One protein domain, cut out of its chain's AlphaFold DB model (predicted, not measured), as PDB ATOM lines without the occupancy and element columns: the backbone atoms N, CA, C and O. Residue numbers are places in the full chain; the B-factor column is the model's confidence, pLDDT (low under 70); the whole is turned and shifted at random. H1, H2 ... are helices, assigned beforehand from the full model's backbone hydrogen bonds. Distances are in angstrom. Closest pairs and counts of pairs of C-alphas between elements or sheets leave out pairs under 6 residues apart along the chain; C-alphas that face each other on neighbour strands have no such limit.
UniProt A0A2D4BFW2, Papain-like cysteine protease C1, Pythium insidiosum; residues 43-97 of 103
ATOM      1  N   TYR A  43     -42.245  -9.675 -49.228       97.38
ATOM      2  CA  TYR A  43     -42.214 -10.042 -47.809       97.38
ATOM      3  C   TYR A  43     -42.143  -8.867 -46.834       97.38
ATOM      4  O   TYR A  43     -42.235  -9.111 -45.630       97.38
ATOM      5  N   ARG A  44     -42.023  -7.613 -47.294       96.12
ATOM      6  CA  ARG A  44     -41.909  -6.444 -46.401       96.12
ATOM      7  C   ARG A  44     -43.021  -6.407 -45.360       96.12
ATOM      8  O   ARG A  44     -42.717  -6.414 -44.175       96.12
ATOM      9  N   ASP A  45     -44.280  -6.444 -45.780       97.00
ATOM     10  CA  ASP A  45     -45.416  -6.252 -44.870       97.00
ATOM     11  C   ASP A  45     -45.468  -7.321 -43.769       97.00
ATOM     12  O   ASP A  45     -45.638  -7.019 -42.585       97.00
ATOM     13  N   VAL A  46     -45.281  -8.593 -44.142       96.69
ATOM     14  CA  VAL A  46     -45.261  -9.696 -43.174       96.69
ATOM     15  C   VAL A  46     -44.004  -9.649 -42.301       96.69
ATOM     16  O   VAL A  46     -44.086  -9.915 -41.102       96.69
ATOM     17  N   GLY A  47     -42.859  -9.273 -42.870       95.56
ATOM     18  CA  GLY A  47     -41.592  -9.157 -42.161       95.56
ATOM     19  C   GLY A  47     -41.592  -8.025 -41.134       95.56
ATOM     20  O   GLY A  47     -41.153  -8.230 -40.005       95.56
ATOM     21  N   GLU A  48     -42.141  -6.859 -41.476       94.50
ATOM     22  CA  GLU A  48     -42.291  -5.718 -40.566       94.50
ATOM     23  C   GLU A  48     -43.290  -6.039 -39.449       94.50
ATOM     24  O   GLU A  48     -42.968  -5.885 -38.268       94.50
ATOM     25  N   LYS A  49     -44.468  -6.582 -39.794       96.88
ATOM     26  CA  LYS A  49     -45.503  -6.959 -38.817       96.88
ATOM     27  C   LYS A  49     -44.990  -7.941 -37.763       96.88
ATOM     28  O   LYS A  49     -45.361  -7.832 -36.595       96.88
ATOM     29  N   ASN A  50     -44.161  -8.901 -38.168       96.25
ATOM     30  CA  ASN A  50     -43.653  -9.953 -37.286       96.25
ATOM     31  C   ASN A  50     -42.225  -9.703 -36.775       96.25
ATOM     32  O   ASN A  50     -41.690 -10.545 -36.058       96.25
ATOM     33  N   LYS A  51     -41.613  -8.555 -37.102       94.00
ATOM     34  CA  LYS A  51     -40.229  -8.208 -36.727       94.00
ATOM     35  C   LYS A  51     -39.180  -9.215 -37.231       94.00
ATOM     36  O   LYS A  51     -38.182  -9.463 -36.564       94.00
ATOM     37  N   TRP A  52     -39.398  -9.792 -38.412       94.31
ATOM     38  CA  TRP A  52     -38.443 -10.695 -39.082       94.31
ATOM     39  C   TRP A  52     -37.447  -9.968 -39.977       94.31
ATOM     40  O   TRP A  52     -36.554 -10.577 -40.555       94.31
ATOM     41  N   ILE A  53     -37.611  -8.658 -40.098       93.94
ATOM     42  CA  ILE A  53     -36.629  -7.774 -40.693       93.94
ATOM     43  C   ILE A  53     -35.775  -7.225 -39.549       93.94
ATOM     44  O   ILE A  53     -36.300  -6.433 -38.759       93.94
ATOM     45  N   PRO A  54     -34.492  -7.617 -39.441       91.50
ATOM     46  CA  PRO A  54     -33.614  -7.064 -38.425       91.50
ATOM     47  C   PRO A  54     -33.541  -5.534 -38.527       91.50
ATOM     48  O   PRO A  54     -33.523  -4.987 -39.640       91.50
ATOM     49  N   PRO A  55     -33.515  -4.821 -37.391       88.00
ATOM     50  CA  PRO A  55     -33.165  -3.413 -37.404       88.00
ATOM     51  C   PRO A  55     -31.718  -3.271 -37.888       88.00
ATOM     52  O   PRO A  55     -30.851  -4.059 -37.516       88.00
ATOM     53  N   ALA A  56     -31.460  -2.260 -38.710       82.94
ATOM     54  CA  ALA A  56     -30.092  -1.870 -39.012       82.94
ATOM     55  C   ALA A  56     -29.577  -0.952 -37.894       82.94
ATOM     56  O   ALA A  56     -30.316  -0.104 -37.389       82.94
ATOM     57  N   GLU A  57     -28.302  -1.102 -37.537       74.81
ATOM     58  CA  GLU A  57     -27.635  -0.283 -36.513       74.81
ATOM     59  C   GLU A  57     -27.489   1.187 -36.946       74.81
ATOM     60  O   GLU A  57     -27.472   2.107 -36.124       74.81
ATOM     61  N   SER A  58     -27.402   1.430 -38.258       80.06
ATOM     62  CA  SER A  58     -27.278   2.774 -38.817       80.06
ATOM     63  C   SER A  58     -28.638   3.437 -39.027       80.06
ATOM     64  O   SER A  58     -29.625   2.814 -39.411       80.06
ATOM     65  N   ARG A  59     -28.666   4.760 -38.838       78.44
ATOM     66  CA  ARG A  59     -29.808   5.618 -39.194       78.44
ATOM     67  C   ARG A  59     -29.725   6.144 -40.632       78.44
ATOM     68  O   ARG A  59     -30.645   6.818 -41.086       78.44
ATOM     69  N   ASN A  60     -28.626   5.875 -41.339       88.69
ATOM     70  CA  ASN A  60     -28.439   6.255 -42.736       88.69
ATOM     71  C   ASN A  60     -29.142   5.242 -43.648       88.69
ATOM     72  O   ASN A  60     -28.855   4.051 -43.589       88.69
ATOM     73  N   ALA A  61     -30.021   5.722 -44.531       88.94
ATOM     74  CA  ALA A  61     -30.769   4.873 -45.457       88.94
ATOM     75  C   ALA A  61     -29.871   3.981 -46.337       88.94
ATOM     76  O   ALA A  61     -30.224   2.830 -46.574       88.94
ATOM     77  N   LYS A  62     -28.703   4.475 -46.767       89.69
ATOM     78  CA  LYS A  62     -27.748   3.687 -47.561       89.69
ATOM     79  C   LYS A  62     -27.143   2.543 -46.759       89.69
ATOM     80  O   LYS A  62     -27.045   1.435 -47.262       89.69
ATOM     81  N   ASP A  63     -26.775   2.799 -45.506       90.44
ATOM     82  CA  ASP A  63     -26.230   1.759 -44.630       90.44
ATOM     83  C   ASP A  63     -27.304   0.729 -44.260       90.44
ATOM     84  O   ASP A  63     -27.002  -0.451 -44.133       90.44
ATOM     85  N   VAL A  64     -28.563   1.158 -44.112       92.12
ATOM     86  CA  VAL A  64     -29.707   0.259 -43.884       92.12
ATOM     87  C   VAL A  64     -29.928  -0.656 -45.092       92.12
ATOM     88  O   VAL A  64     -30.212  -1.842 -44.928       92.12
ATOM     89  N   GLU A  65     -29.837  -0.111 -46.304       93.00
ATOM     90  CA  GLU A  65     -29.950  -0.884 -47.542       93.00
ATOM     91  C   GLU A  65     -28.774  -1.854 -47.695       93.00
ATOM     92  O   GLU A  65     -28.983  -3.036 -47.967       93.00
ATOM     93  N   GLU A  66     -27.551  -1.382 -47.448       93.94
ATOM     94  CA  GLU A  66     -26.346  -2.205 -47.492       93.94
ATOM     95  C   GLU A  66     -26.392  -3.348 -46.469       93.94
ATOM     96  O   GLU A  66     -26.097  -4.486 -46.829       93.94
ATOM     97  N   ASP A  67     -26.814  -3.080 -45.229       94.12
ATOM     98  CA  ASP A  67     -27.004  -4.094 -44.185       94.12
ATOM     99  C   ASP A  67     -27.935  -5.214 -44.667       94.12
ATOM    100  O   ASP A  67     -27.590  -6.395 -44.613       94.12
ATOM    101  N   ARG A  68     -29.088  -4.852 -45.238       94.75
ATOM    102  CA  ARG A  68     -30.063  -5.820 -45.760       94.75
ATOM    103  C   ARG A  68     -29.522  -6.602 -46.950       94.75
ATOM    104  O   ARG A  68     -29.747  -7.810 -47.024       94.75
ATOM    105  N   MET A  69     -28.806  -5.943 -47.864       95.69
ATOM    106  CA  MET A  69     -28.171  -6.611 -49.006       95.69
ATOM    107  C   MET A  69     -27.135  -7.631 -48.544       95.69
ATOM    108  O   MET A  69     -27.114  -8.753 -49.053       95.69
ATOM    109  N   GLN A  70     -26.307  -7.270 -47.565       95.44
ATOM    110  CA  GLN A  70     -25.316  -8.176 -46.995       95.44
ATOM    111  C   GLN A  70     -25.982  -9.370 -46.301       95.44
ATOM    112  O   GLN A  70     -25.612 -10.507 -46.593       95.44
ATOM    113  N   ARG A  71     -27.018  -9.152 -45.476       95.75
ATOM    114  CA  ARG A  71     -27.779 -10.236 -44.823       95.75
ATOM    115  C   ARG A  71     -28.411 -11.195 -45.832       95.75
ATOM    116  O   ARG A  71     -28.244 -12.410 -45.719       95.75
ATOM    117  N   TYR A  72     -29.072 -10.658 -46.858       95.88
ATOM    118  CA  TYR A  72     -29.657 -11.459 -47.936       95.88
ATOM    119  C   TYR A  72     -28.592 -12.294 -48.663       95.88
ATOM    120  O   TYR A  72     -28.767 -13.490 -48.910       95.88
ATOM    121  N   PHE A  73     -27.447 -11.679 -48.975       96.56
ATOM    122  CA  PHE A  73     -26.343 -12.369 -49.635       96.56
ATOM    123  C   PHE A  73     -25.732 -13.472 -48.762       96.56
ATOM    124  O   PHE A  73     -25.448 -14.557 -49.270       96.56
ATOM    125  N   MET A  74     -25.578 -13.240 -47.459       95.81
ATOM    126  CA  MET A  74     -25.107 -14.257 -46.516       95.81
ATOM    127  C   MET A  74     -26.064 -15.445 -46.431       95.81
ATOM    128  O   MET A  74     -25.618 -16.593 -46.459       95.81
ATOM    129  N   TYR A  75     -27.377 -15.206 -46.419       95.50
ATOM    130  CA  TYR A  75     -28.358 -16.291 -46.468       95.50
ATOM    131  C   TYR A  75     -28.224 -17.117 -47.760       95.50
ATOM    132  O   TYR A  75     -28.240 -18.348 -47.732       95.50
ATOM    133  N   LYS A  76     -27.994 -16.455 -48.900       94.81
ATOM    134  CA  LYS A  76     -27.710 -17.128 -50.176       94.81
ATOM    135  C   LYS A  76     -26.415 -17.942 -50.133       94.81
ATOM    136  O   LYS A  76     -26.382 -19.063 -50.634       94.81
ATOM    137  N   GLN A  77     -25.353 -17.408 -49.526       94.81
ATOM    138  CA  GLN A  77     -24.111 -18.153 -49.305       94.81
ATOM    139  C   GLN A  77     -24.366 -19.432 -48.504       94.81
ATOM    140  O   GLN A  77     -23.858 -20.484 -48.887       94.81
ATOM    141  N   LEU A  78     -25.158 -19.349 -47.433       93.69
ATOM    142  CA  LEU A  78     -25.518 -20.499 -46.609       93.69
ATOM    143  C   LEU A  78     -26.310 -21.538 -47.413       93.69
ATOM    144  O   LEU A  78     -25.954 -22.713 -47.394       93.69
ATOM    145  N   ALA A  79     -27.323 -21.117 -48.175       92.88
ATOM    146  CA  ALA A  79     -28.090 -22.013 -49.041       92.88
ATOM    147  C   ALA A  79     -27.184 -22.760 -50.041       92.88
ATOM    148  O   ALA A  79     -27.243 -23.983 -50.133       92.88
ATOM    149  N   GLU A  80     -26.275 -22.053 -50.719       93.19
ATOM    150  CA  GLU A  80     -25.314 -22.660 -51.652       93.19
ATOM    151  C   GLU A  80     -24.317 -23.610 -50.958       93.19
ATOM    152  O   GLU A  80     -23.833 -24.567 -51.569       93.19
ATOM    153  N   GLN A  81     -23.944 -23.338 -49.702       92.81
ATOM    154  CA  GLN A  81     -23.095 -24.234 -48.913       92.81
ATOM    155  C   GLN A  81     -23.843 -25.517 -48.543       92.81
ATOM    156  O   GLN A  81     -23.291 -26.602 -48.726       92.81
ATOM    157  N   LEU A  82     -25.095 -25.394 -48.097       92.81
ATOM    158  CA  LEU A  82     -25.943 -26.523 -47.724       92.81
ATOM    159  C   LEU A  82     -26.286 -27.413 -48.925       92.81
ATOM    160  O   LEU A  82     -26.218 -28.635 -48.813       92.81
ATOM    161  N   GLU A  83     -26.574 -26.829 -50.093       94.19
ATOM    162  CA  GLU A  83     -26.761 -27.598 -51.336       94.19
ATOM    163  C   GLU A  83     -25.497 -28.371 -51.724       94.19
ATOM    164  O   GLU A  83     -25.577 -29.515 -52.166       94.19
ATOM    165  N   ARG A  84     -24.311 -27.779 -51.528       93.19
ATOM    166  CA  ARG A  84     -23.042 -28.457 -51.822       93.19
ATOM    167  C   ARG A  84     -22.772 -29.618 -50.868       93.19
ATOM    168  O   ARG A  84     -22.195 -30.613 -51.297       93.19
ATOM    169  N   SER A  85     -23.160 -29.499 -49.596       93.88
ATOM    170  CA  SER A  85     -23.017 -30.582 -48.613       93.88
ATOM    171  C   SER A  85     -24.104 -31.652 -48.720       93.88
ATOM    172  O   SER A  85     -23.876 -32.777 -48.285       93.88
ATOM    173  N   SER A  86     -25.254 -31.319 -49.310       92.50
ATOM    174  CA  SER A  86     -26.421 -32.198 -49.428       92.50
ATOM    175  C   SER A  86     -26.991 -32.141 -50.852       92.50
ATOM    176  O   SER A  86     -28.012 -31.485 -51.067       92.50
ATOM    177  N   PRO A  87     -26.368 -32.828 -51.832       87.31
ATOM    178  CA  PRO A  87     -26.706 -32.690 -53.255       87.31
ATOM    179  C   PRO A  87     -28.158 -33.038 -53.615       87.31
ATOM    180  O   PRO A  87     -28.694 -32.515 -54.593       87.31
ATOM    181  N   ASP A  88     -28.801 -33.890 -52.811       93.25
ATOM    182  CA  ASP A  88     -30.199 -34.303 -52.990       93.25
ATOM    183  C   ASP A  88     -31.208 -33.289 -52.420       93.25
ATOM    184  O   ASP A  88     -32.418 -33.447 -52.577       93.25
ATOM    185  N   SER A  89     -30.731 -32.241 -51.743       91.56
ATOM    186  CA  SER A  89     -31.557 -31.183 -51.159       91.56
ATOM    187  C   SER A  89     -31.529 -29.916 -52.013       91.56
ATOM    188  O   SER A  89     -30.522 -29.584 -52.638       91.56
ATOM    189  N   LYS A  90     -32.648 -29.184 -52.022       89.31
ATOM    190  CA  LYS A  90     -32.769 -27.859 -52.643       89.31
ATOM    191  C   LYS A  90     -33.051 -26.823 -51.572       89.31
ATOM    192  O   LYS A  90     -33.965 -27.007 -50.770       89.31
ATOM    193  N   PHE A  91     -32.283 -25.742 -51.581       90.69
ATOM    194  CA  PHE A  91     -32.447 -24.630 -50.654       90.69
ATOM    195  C   PHE A  91     -32.820 -23.374 -51.444       90.69
ATOM    196  O   PHE A  91     -32.353 -23.153 -52.555       90.69
ATOM    197  N   SER A  92     -33.707 -22.555 -50.884       88.69
ATOM    198  CA  SER A  92     -34.237 -21.368 -51.559       88.69
ATOM    199  C   SER A  92     -34.110 -20.142 -50.670       88.69
ATOM    200  O   SER A  92     -34.286 -20.226 -49.457       88.69
ATOM    201  N   THR A  93     -33.852 -18.992 -51.292       89.75
ATOM    202  CA  THR A  93     -33.905 -17.666 -50.660       89.75
ATOM    203  C   THR A  93     -35.304 -17.039 -50.713       89.75
ATOM    204  O   THR A  93     -35.501 -15.908 -50.275       89.75
ATOM    205  N   ASP A  94     -36.294 -17.764 -51.243       93.62
ATOM    206  CA  ASP A  94     -37.692 -17.339 -51.316       93.62
ATOM    207  C   ASP A  94     -38.437 -17.637 -50.005       93.62
ATOM    208  O   ASP A  94     -39.323 -18.491 -49.931       93.62
ATOM    209  N   SER A  95     -38.017 -16.972 -48.930       94.06
ATOM    210  CA  SER A  95     -38.555 -17.157 -47.582       94.06
ATOM    211  C   SER A  95     -38.627 -15.820 -46.841       94.06
ATOM    212  O   SER A  95     -37.692 -15.025 -46.941       94.06
ATOM    213  N   PRO A  96     -39.668 -15.560 -46.023       95.25
ATOM    214  CA  PRO A  96     -39.757 -14.331 -45.229       95.25
ATOM    215  C   PRO A  96     -38.666 -14.224 -44.146       95.25
ATOM    216  O   PRO A  96     -38.547 -13.187 -43.500       95.25
ATOM    217  N   PHE A  97     -37.867 -15.275 -43.950       94.56
ATOM    218  CA  PHE A  97     -36.778 -15.328 -42.978       94.56
ATOM    219  C   PHE A  97     -35.395 -15.088 -43.596       94.56
ATOM    220  O   PHE A  97     -34.403 -15.127 -42.880       94.56
TER     221      PHE A  97
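This is residues 43 to 97 of the 103 residues of the protein "Papain-like cysteine protease C1" of Pythium insidiosum (UniProt A0A2D4BFW2). A short helix, H1, and one long straight helix, H2, stand apart; H2 makes the long axis, and the final stretch, residues 86 to 97, folds back from its far end toward H1. You have 55 residues printed, with two named helices in the order H1, H2 and no named strand, an all-helix class. The whole is loose, with a radius of gyration of the C-alphas of 13.5 A, and flat, spanning 41 by 22 by 12 A.

Find C-alpha 43 at (-42.214, -10.042, -47.809); from there H1, residues 43 to 50, runs 10.6 A. Next look at C-alpha 61 at (-30.769, 4.873, -45.457), where H2, residues 61 to 85, starts its 36.4 A to C-alpha 85 at (-23.017, -30.582, -48.613).

H1 and H2 are apart, with no C-alpha of the one within 8 A of the other. In both, every O i to N i+4 pair is within hydrogen-bond range.

The C-alphas of Arg 59 and Asp 88 are the two farthest apart, 42.2 A. The H1 to H2 link of 10 residues is short. Residues 84 to 89 stand free. The printed part has no cut, and no printed residue is under 70 in pLDDT.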